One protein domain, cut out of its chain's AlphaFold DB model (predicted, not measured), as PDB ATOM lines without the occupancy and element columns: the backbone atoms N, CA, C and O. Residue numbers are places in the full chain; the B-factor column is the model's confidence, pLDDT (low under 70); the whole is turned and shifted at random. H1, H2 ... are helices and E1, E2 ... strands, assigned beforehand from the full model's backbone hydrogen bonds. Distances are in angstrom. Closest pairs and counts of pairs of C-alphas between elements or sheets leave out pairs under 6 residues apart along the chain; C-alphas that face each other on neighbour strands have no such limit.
ATOM      1  N   CYS A 232      47.885  -0.660 -36.822       55.31
ATOM      2  CA  CYS A 232      47.393   0.121 -35.689       55.31
ATOM      3  C   CYS A 232      48.203  -0.128 -34.402       55.31
ATOM      4  O   CYS A 232      48.471   0.819 -33.658       55.31
ATOM      5  N   TYR A 233      48.689  -1.358 -34.185       61.09
ATOM      6  CA  TYR A 233      49.364  -1.775 -32.939       61.09
ATOM      7  C   TYR A 233      50.887  -1.658 -32.974       61.09
ATOM      8  O   TYR A 233      51.532  -1.669 -31.930       61.09
ATOM      9  N   LYS A 234      51.474  -1.411 -34.153       67.31
ATOM     10  CA  LYS A 234      52.933  -1.362 -34.361       67.31
ATOM     11  C   LYS A 234      53.661  -0.403 -33.408       67.31
ATOM     12  O   LYS A 234      54.848  -0.578 -33.156       67.31
ATOM     13  N   ARG A 235      52.984   0.640 -32.912       64.94
ATOM     14  CA  ARG A 235      53.538   1.586 -31.926       64.94
ATOM     15  C   ARG A 235      53.323   1.161 -30.471       64.94
ATOM     16  O   ARG A 235      54.159   1.519 -29.652       64.94
ATOM     17  N   LEU A 236      52.250   0.431 -30.158       74.44
ATOM     18  CA  LEU A 236      52.023  -0.106 -28.813       74.44
ATOM     19  C   LEU A 236      52.959  -1.294 -28.546       74.44
ATOM     20  O   LEU A 236      53.593  -1.341 -27.496       74.44
ATOM     21  N   ASP A 237      53.168  -2.161 -29.541       76.00
ATOM     22  CA  ASP A 237      54.091  -3.303 -29.445       76.00
ATOM     23  C   ASP A 237      55.537  -2.870 -29.151       76.00
ATOM     24  O   ASP A 237      56.286  -3.577 -28.471       76.00
ATOM     25  N   ARG A 238      55.907  -1.681 -29.651       82.19
ATOM     26  CA  ARG A 238      57.206  -1.014 -29.462       82.19
ATOM     27  C   ARG A 238      57.313  -0.225 -28.155       82.19
ATOM     28  O   ARG A 238      58.323   0.440 -27.951       82.19
ATOM     29  N   CYS A 239      56.291  -0.236 -27.299       85.06
ATOM     30  CA  CYS A 239      56.389   0.395 -25.990       85.06
ATOM     31  C   CYS A 239      57.460  -0.334 -25.164       85.06
ATOM     32  O   CYS A 239      57.349  -1.534 -24.908       85.06
ATOM     33  N   GLU A 240      58.497   0.398 -24.772       88.31
ATOM     34  CA  GLU A 240      59.625  -0.105 -23.979       88.31
ATOM     35  C   GLU A 240      59.195  -0.492 -22.555       88.31
ATOM     36  O   GLU A 240      59.610  -1.510 -21.995       88.31
ATOM     37  N   HIS A 241      58.259   0.284 -22.009       88.62
ATOM     38  CA  HIS A 241      57.706   0.119 -20.673       88.62
ATOM     39  C   HIS A 241      56.389  -0.665 -20.736       88.62
ATOM     40  O   HIS A 241      55.292  -0.098 -20.773       88.62
ATOM     41  N   LYS A 242      56.514  -1.992 -20.765       89.94
ATOM     42  CA  LYS A 242      55.401  -2.948 -20.702       89.94
ATOM     43  C   LYS A 242      55.726  -4.118 -19.778       89.94
ATOM     44  O   LYS A 242      56.899  -4.469 -19.621       89.94
ATOM     45  N   ILE A 243      54.681  -4.695 -19.197       83.75
ATOM     46  CA  ILE A 243      54.739  -5.813 -18.259       83.75
ATOM     47  C   ILE A 243      53.800  -6.897 -18.784       83.75
ATOM     48  O   ILE A 243      52.587  -6.699 -18.873       83.75
ATOM     49  N   GLU A 244      54.363  -8.030 -19.180       85.19
ATOM     50  CA  GLU A 244      53.618  -9.172 -19.707       85.19
ATOM     51  C   GLU A 244      52.749  -9.832 -18.620       85.19
ATOM     52  O   GLU A 244      52.937  -9.558 -17.430       85.19
ATOM     53  N   PRO A 245      51.758 -10.662 -18.992       83.19
ATOM     54  CA  PRO A 245      50.923 -11.361 -18.021       83.19
ATOM     55  C   PRO A 245      51.770 -12.141 -17.014       83.19
ATOM     56  O   PRO A 245      52.677 -12.875 -17.408       83.19
ATOM     57  N   LYS A 246      51.458 -12.008 -15.720       76.62
ATOM     58  CA  LYS A 246      52.178 -12.670 -14.612       76.62
ATOM     59  C   LYS A 246      53.658 -12.283 -14.487       76.62
ATOM     60  O   LYS A 246      54.408 -12.957 -13.785       76.62
ATOM     61  N   GLN A 247      54.097 -11.221 -15.162       78.00
ATOM     62  CA  GLN A 247      55.474 -10.749 -15.092       78.00
ATOM     63  C   GLN A 247      55.645  -9.744 -13.945       78.00
ATOM     64  O   GLN A 247      54.796  -8.878 -13.722       78.00
ATOM     65  N   PHE A 248      56.782  -9.825 -13.252       77.62
ATOM     66  CA  PHE A 248      57.263  -8.773 -12.360       77.62
ATOM     67  C   PHE A 248      58.320  -7.940 -13.082       77.62
ATOM     68  O   PHE A 248      59.355  -8.466 -13.499       77.62
ATOM     69  N   LYS A 249      58.062  -6.646 -13.268       79.62
ATOM     70  CA  LYS A 249      58.994  -5.727 -13.932       79.62
ATOM     71  C   LYS A 249      58.749  -4.301 -13.447       79.62
ATOM     72  O   LYS A 249      57.621  -3.942 -13.136       79.62
ATOM     73  N   PHE A 250      59.801  -3.482 -13.382       81.81
ATOM     74  CA  PHE A 250      59.726  -2.085 -12.918       81.81
ATOM     75  C   PHE A 250      59.131  -1.920 -11.509       81.81
ATOM     76  O   PHE A 250      58.501  -0.909 -11.232       81.81
ATOM     77  N   TYR A 251      59.320  -2.909 -10.629       74.75
ATOM     78  CA  TYR A 251      58.707  -2.971  -9.292       74.75
ATOM     79  C   TYR A 251      57.178  -3.151  -9.279       74.75
ATOM     80  O   TYR A 251      56.553  -3.032  -8.228       74.75
ATOM     81  N   TYR A 252      56.578  -3.512 -10.416       71.75
ATOM     82  CA  TYR A 252      55.159  -3.832 -10.543       71.75
ATOM     83  C   TYR A 252      54.968  -5.311 -10.893       71.75
ATOM     84  O   TYR A 252      55.673  -5.863 -11.741       71.75
ATOM     85  N   HIS A 253      53.982  -5.949 -10.260       75.38
ATOM     86  CA  HIS A 253      53.555  -7.309 -10.584       75.38
ATOM     87  C   HIS A 253      52.268  -7.266 -11.410       75.38
ATOM     88  O   HIS A 253      51.220  -6.855 -10.907       75.38
ATOM     89  N   ASN A 254      52.322  -7.719 -12.660       79.06
ATOM     90  CA  ASN A 254      51.128  -7.799 -13.489       79.06
ATOM     91  C   ASN A 254      50.304  -9.046 -13.131       79.06
ATOM     92  O   ASN A 254      50.629 -10.163 -13.531       79.06
ATOM     93  N   LEU A 255      49.231  -8.847 -12.363       68.44
ATOM     94  CA  LEU A 255      48.282  -9.893 -11.960       68.44
ATOM     95  C   LEU A 255      47.241 -10.218 -13.042       68.44
ATOM     96  O   LEU A 255      46.490 -11.183 -12.899       68.44
ATOM     97  N   GLU A 256      47.181  -9.428 -14.113       64.69
ATOM     98  CA  GLU A 256      46.205  -9.610 -15.176       64.69
ATOM     99  C   GLU A 256      46.673 -10.653 -16.204       64.69
ATOM    100  O   GLU A 256      47.870 -10.795 -16.472       64.69
ATOM    101  N   PRO A 257      45.738 -11.365 -16.861       70.69
ATOM    102  CA  PRO A 257      46.058 -12.253 -17.978       70.69
ATOM    103  C   PRO A 257      46.437 -11.486 -19.259       70.69
ATOM    104  O   PRO A 257      46.671 -12.098 -20.300       70.69
ATOM    105  N   LYS A 258      46.487 -10.151 -19.197       78.12
ATOM    106  CA  LYS A 258      46.742  -9.243 -20.316       78.12
ATOM    107  C   LYS A 258      47.995  -8.423 -20.057       78.12
ATOM    108  O   LYS A 258      48.374  -8.195 -18.913       78.12
ATOM    109  N   THR A 259      48.640  -7.959 -21.125       81.81
ATOM    110  CA  THR A 259      49.827  -7.107 -20.983       81.81
ATOM    111  C   THR A 259      49.407  -5.738 -20.458       81.81
ATOM    112  O   THR A 259      48.512  -5.096 -21.021       81.81
ATOM    113  N   VAL A 260      50.076  -5.290 -19.401       86.06
ATOM    114  CA  VAL A 260      49.906  -3.961 -18.813       86.06
ATOM    115  C   VAL A 260      50.995  -3.055 -19.390       86.06
ATOM    116  O   VAL A 260      52.189  -3.352 -19.319       86.06
ATOM    117  N   TYR A 261      50.587  -1.953 -20.012       88.19
ATOM    118  CA  TYR A 261      51.490  -1.002 -20.665       88.19
ATOM    119  C   TYR A 261      51.599   0.286 -19.856       88.19
ATOM    120  O   TYR A 261      50.715   0.623 -19.068       88.19
ATOM    121  N   HIS A 262      52.658   1.052 -20.098       90.12
ATOM    122  CA  HIS A 262      52.776   2.383 -19.525       90.12
ATOM    123  C   HIS A 262      51.617   3.286 -19.976       90.12
ATOM    124  O   HIS A 262      51.280   3.323 -21.166       90.12
ATOM    125  N   CYS A 263      51.055   4.080 -19.059       84.12
ATOM    126  CA  CYS A 263      49.852   4.884 -19.314       84.12
ATOM    127  C   CYS A 263      49.988   5.829 -20.519       84.12
ATOM    128  O   CYS A 263      49.037   6.059 -21.266       84.12
ATOM    129  N   ASN A 264      51.187   6.357 -20.774       89.00
ATOM    130  CA  ASN A 264      51.427   7.198 -21.954       89.00
ATOM    131  C   ASN A 264      51.325   6.428 -23.283       89.00
ATOM    132  O   ASN A 264      50.904   7.005 -24.288       89.00
ATOM    133  N   CYS A 265      51.703   5.145 -23.317       86.38
ATOM    134  CA  CYS A 265      51.623   4.319 -24.525       86.38
ATOM    135  C   CYS A 265      50.163   4.027 -24.898       86.38
ATOM    136  O   CYS A 265      49.787   4.127 -26.067       86.38
ATOM    137  N   THR A 266      49.322   3.751 -23.904       84.62
ATOM    138  CA  THR A 266      47.908   3.406 -24.098       84.62
ATOM    139  C   THR A 266      47.047   4.635 -24.357       84.62
ATOM    140  O   THR A 266      46.271   4.639 -25.312       84.62
ATOM    141  N   LYS A 267      47.293   5.753 -23.659       84.88
ATOM    142  CA  LYS A 267      46.658   7.050 -23.963       84.88
ATOM    143  C   LYS A 267      46.893   7.491 -25.414       84.88
ATOM    144  O   LYS A 267      45.987   8.027 -26.052       84.88
ATOM    145  N   ARG A 268      48.093   7.263 -25.966       82.94
ATOM    146  CA  ARG A 268      48.405   7.568 -27.379       82.94
ATOM    147  C   ARG A 268      47.600   6.706 -28.355       82.94
ATOM    148  O   ARG A 268      47.214   7.214 -29.408       82.94
ATOM    149  N   LEU A 269      47.350   5.442 -28.015       77.38
ATOM    150  CA  LEU A 269      46.513   4.546 -28.812       77.38
ATOM    151  C   LEU A 269      45.046   4.992 -28.770       77.38
ATOM    152  O   LEU A 269      44.466   5.254 -29.822       77.38
ATOM    153  N   VAL A 270      44.487   5.186 -27.571       77.75
ATOM    154  CA  VAL A 270      43.086   5.599 -27.374       77.75
ATOM    155  C   VAL A 270      42.783   6.918 -28.090       77.75
ATOM    156  O   VAL A 270      41.772   7.028 -28.779       77.75
ATOM    157  N   LYS A 271      43.681   7.913 -28.014       81.31
ATOM    158  CA  LYS A 271      43.521   9.190 -28.737       81.31
ATOM    159  C   LYS A 271      43.439   9.013 -30.256       81.31
ATOM    160  O   LYS A 271      42.682   9.728 -30.905       81.31
ATOM    161  N   ARG A 272      44.206   8.080 -30.829       73.44
ATOM    162  CA  ARG A 272      44.152   7.791 -32.267       73.44
ATOM    163  C   ARG A 272      42.856   7.087 -32.641       73.44
ATOM    164  O   ARG A 272      42.208   7.512 -33.584       73.44
ATOM    165  N   MET A 273      42.463   6.076 -31.873       68.00
ATOM    166  CA  MET A 273      41.240   5.321 -32.142       68.00
ATOM    167  C   MET A 273      39.990   6.206 -32.030       68.00
ATOM    168  O   MET A 273      39.100   6.120 -32.868       68.00
ATOM    169  N   LYS A 274      39.972   7.153 -31.078       73.19
ATOM    170  CA  LYS A 274      38.929   8.193 -31.001       73.19
ATOM    171  C   LYS A 274      38.898   9.097 -32.240       73.19
ATOM    172  O   LYS A 274      37.822   9.493 -32.665       73.19
ATOM    173  N   LYS A 275      40.060   9.407 -32.828       73.38
ATOM    174  CA  LYS A 275      40.174  10.214 -34.057       73.38
ATOM    175  C   LYS A 275      39.747   9.446 -35.317       73.38
ATOM    176  O   LYS A 275      39.325  10.071 -36.280       73.38
ATOM    177  N   GLU A 276      39.860   8.119 -35.309       66.75
ATOM    178  CA  GLU A 276      39.439   7.235 -36.409       66.75
ATOM    179  C   GLU A 276      37.925   6.943 -36.402       66.75
ATOM    180  O   GLU A 276      37.397   6.485 -37.408       66.75
ATOM    181  N   GLY A 277      37.213   7.249 -35.308       58.06
ATOM    182  CA  GLY A 277      35.745   7.266 -35.280       58.06
ATOM    183  C   GLY A 277      35.056   5.896 -35.303       58.06
ATOM    184  O   GLY A 277      33.863   5.842 -35.578       58.06
ATOM    185  N   ASN A 278      35.763   4.797 -35.006       59.50
ATOM    186  CA  ASN A 278      35.186   3.447 -34.971       59.50
ATOM    187  C   ASN A 278      35.121   2.887 -33.526       59.50
ATOM    188  O   ASN A 278      36.144   2.432 -33.001       59.50
ATOM    189  N   PRO A 279      33.944   2.907 -32.867       56.94
ATOM    190  CA  PRO A 279      33.778   2.437 -31.488       56.94
ATOM    191  C   PRO A 279      33.822   0.905 -31.341       56.94
ATOM    192  O   PRO A 279      34.249   0.408 -30.300       56.94
ATOM    193  N   GLU A 280      33.463   0.145 -32.377       54.59
ATOM    194  CA  GLU A 280      33.473  -1.328 -32.359       54.59
ATOM    195  C   GLU A 280      34.910  -1.872 -32.390       54.59
ATOM    196  O   GLU A 280      35.261  -2.799 -31.657       54.59
ATOM    197  N   ALA A 281      35.788  -1.215 -33.156       55.16
ATOM    198  CA  ALA A 281      37.222  -1.499 -33.151       55.16
ATOM    199  C   ALA A 281      37.874  -1.169 -31.796       55.16
ATOM    200  O   ALA A 281      38.814  -1.843 -31.380       55.16
ATOM    201  N   LEU A 282      37.376  -0.151 -31.087       55.59
ATOM    202  CA  LEU A 282      37.850   0.205 -29.750       55.59
ATOM    203  C   LEU A 282      37.483  -0.873 -28.722       55.59
ATOM    204  O   LEU A 282      38.331  -1.262 -27.920       55.59
ATOM    205  N   GLN A 283      36.259  -1.396 -28.779       54.50
ATOM    206  CA  GLN A 283      35.779  -2.419 -27.852       54.50
ATOM    207  C   GLN A 283      36.521  -3.753 -28.018       54.50
ATOM    208  O   GLN A 283      36.966  -4.314 -27.019       54.50
ATOM    209  N   ALA A 284      36.743  -4.202 -29.258       53.78
ATOM    210  CA  ALA A 284      37.478  -5.439 -29.547       53.78
ATOM    211  C   ALA A 284      38.958  -5.385 -29.111       53.78
ATOM    212  O   ALA A 284      39.556  -6.383 -28.712       53.78
ATOM    213  N   VAL A 285      39.576  -4.201 -29.161       51.72
ATOM    214  CA  VAL A 285      40.984  -4.007 -28.770       51.72
ATOM    215  C   VAL A 285      41.164  -3.956 -27.257       51.72
ATOM    216  O   VAL A 285      42.148  -4.482 -26.731       51.72
ATOM    217  N   LEU A 286      40.216  -3.331 -26.558       56.81
ATOM    218  CA  LEU A 286      40.217  -3.216 -25.101       56.81
ATOM    219  C   LEU A 286      39.828  -4.540 -24.414       56.81
ATOM    220  O   LEU A 286      40.217  -4.783 -23.269       56.81
ATOM    221  N   SER A 287      39.088  -5.420 -25.098       55.78
ATOM    222  CA  SER A 287      38.600  -6.669 -24.510       55.78
ATOM    223  C   SER A 287      39.598  -7.825 -24.559       55.78
ATOM    224  O   SER A 287      39.566  -8.642 -23.639       55.78
ATOM    225  N   ASP A 288      40.525  -7.874 -25.524       58.28
ATOM    226  CA  ASP A 288      41.206  -9.148 -25.820       58.28
ATOM    227  C   ASP A 288      42.710  -9.174 -25.492       58.28
ATOM    228  O   ASP A 288      43.206 -10.190 -25.009       58.28
ATOM    229  N   PHE A 289      43.455  -8.074 -25.681       59.31
ATOM    230  CA  PHE A 289      44.935  -8.125 -25.630       59.31
ATOM    231  C   PHE A 289      45.596  -7.128 -24.681       59.31
ATOM    232  O   PHE A 289      46.698  -7.377 -24.176       59.31
ATOM    233  N   VAL A 290      44.940  -5.999 -24.438       69.62
ATOM    234  CA  VAL A 290      45.474  -4.920 -23.613       69.62
ATOM    235  C   VAL A 290      44.663  -4.881 -22.321       69.62
ATOM    236  O   VAL A 290      43.434  -4.882 -22.366       69.62
ATOM    237  N   SER A 291      45.344  -4.913 -21.173       77.19
ATOM    238  CA  SER A 291      44.727  -4.679 -19.855       77.19
ATOM    239  C   SER A 291      43.896  -3.392 -19.876       77.19
ATOM    240  O   SER A 291      44.214  -2.537 -20.675       77.19
ATOM    241  N   LEU A 292      42.868  -3.204 -19.044       73.38
ATOM    242  CA  LEU A 292      42.233  -1.875 -18.893       73.38
ATOM    243  C   LEU A 292      43.034  -0.939 -17.968       73.38
ATOM    244  O   LEU A 292      42.725   0.248 -17.852       73.38
ATOM    245  N   SER A 293      44.060  -1.489 -17.328       76.31
ATOM    246  CA  SER A 293      44.938  -0.840 -16.371       76.31
ATOM    247  C   SER A 293      46.273  -0.481 -17.031       76.31
ATOM    248  O   SER A 293      46.811  -1.217 -17.865       76.31
ATOM    249  N   CYS A 294      46.858   0.644 -16.622       83.81
ATOM    250  CA  CYS A 294      48.237   1.011 -16.941       83.81
ATOM    251  C   CYS A 294      49.048   1.352 -15.696       83.81
ATOM    252  O   CYS A 294      48.506   1.605 -14.622       83.81
ATOM    253  N   PHE A 295      50.366   1.430 -15.880       86.25
ATOM    254  CA  PHE A 295      51.303   1.866 -14.847       86.25
ATOM    255  C   PHE A 295      52.062   3.137 -15.249       86.25
ATOM    256  O   PHE A 295      52.253   3.420 -16.440       86.25
ATOM    257  N   TYR A 296      52.522   3.874 -14.241       82.56
ATOM    258  CA  TYR A 296      53.562   4.895 -14.357       82.56
ATOM    259  C   TYR A 296      54.854   4.369 -13.730       82.56
ATOM    260  O   TYR A 296      54.815   3.526 -12.841       82.56
ATOM    261  N   LEU A 297      56.008   4.841 -14.195       80.44
ATOM    262  CA  LEU A 297      57.274   4.548 -13.524       80.44
ATOM    263  C   LEU A 297      57.404   5.451 -12.291       80.44
ATOM    264  O   LEU A 297      57.271   6.667 -12.412       80.44
ATOM    265  N   LYS A 298      57.676   4.867 -11.119       67.56
ATOM    266  CA  LYS A 298      58.041   5.631  -9.919       67.56
ATOM    267  C   LYS A 298      59.525   5.986 -10.036       67.56
ATOM    268  O   LYS A 298      60.361   5.086 -10.097       67.56
ATOM    269  N   GLU A 299      59.851   7.274 -10.106       55.72
ATOM    270  CA  GLU A 299      61.244   7.713  -9.978       55.72
ATOM    271  C   GLU A 299      61.768   7.307  -8.591       55.72
ATOM    272  O   GLU A 299      61.017   7.377  -7.608       55.72
TER     273      GLU A 299
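Overview. This is residues 232 to 299 of the 327 residues of an uncharacterized protein of Callorhinchus milii (UniProt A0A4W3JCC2). From residue 232 you follow a long unnamed stretch, residues 232 to 258, into a ring in which E1, H1, H2 and E2 follow one another and E2 returns beside E1. The 68 printed residues, mixed helices and strands, include a parallel sheet, E1 beside E2. The whole is compact, radius of gyration of the C-alphas 12.1 A, spanning 36 by 24 by 17 A.

Arrangement. Residues 242 to 243 pair antiparallel with residues 260 to 261 of E1, residues 259 to 262. Parallel to E1 at 40 degrees is E2, residues 290 to 295; N 291 and O 259, 3.2 A apart, are within hydrogen-bond range. Between them come H1, residues 263 to 276, and H2, residues 279 to 288: a strand-helix-strand unit, parallel strands joined through helices, its crossover right-handed. H1, with residues 270 to 273 alone, only just touches H2, with 3 pairs of C-alphas within 8 A, the closest Met 273 and Leu 282, 6.6 A; this helical hairpin runs opposite ways at a shallow tilt of 31 degrees. Every O i to N i+4 pair is within hydrogen-bond range in H1, 5 of 6 in H2.

Along the chain. Find C-alpha 259 at (49.827, -7.107, -20.983), where E1 begins; H1 then runs 20.2 A, H2 14.9 A, and E2 ends at C-alpha 295 (51.303, 1.866, -14.847).

Size, cuts and confidence. The printed part has no cut; pLDDT is under 70 in 24 residues, among them 276 to 290.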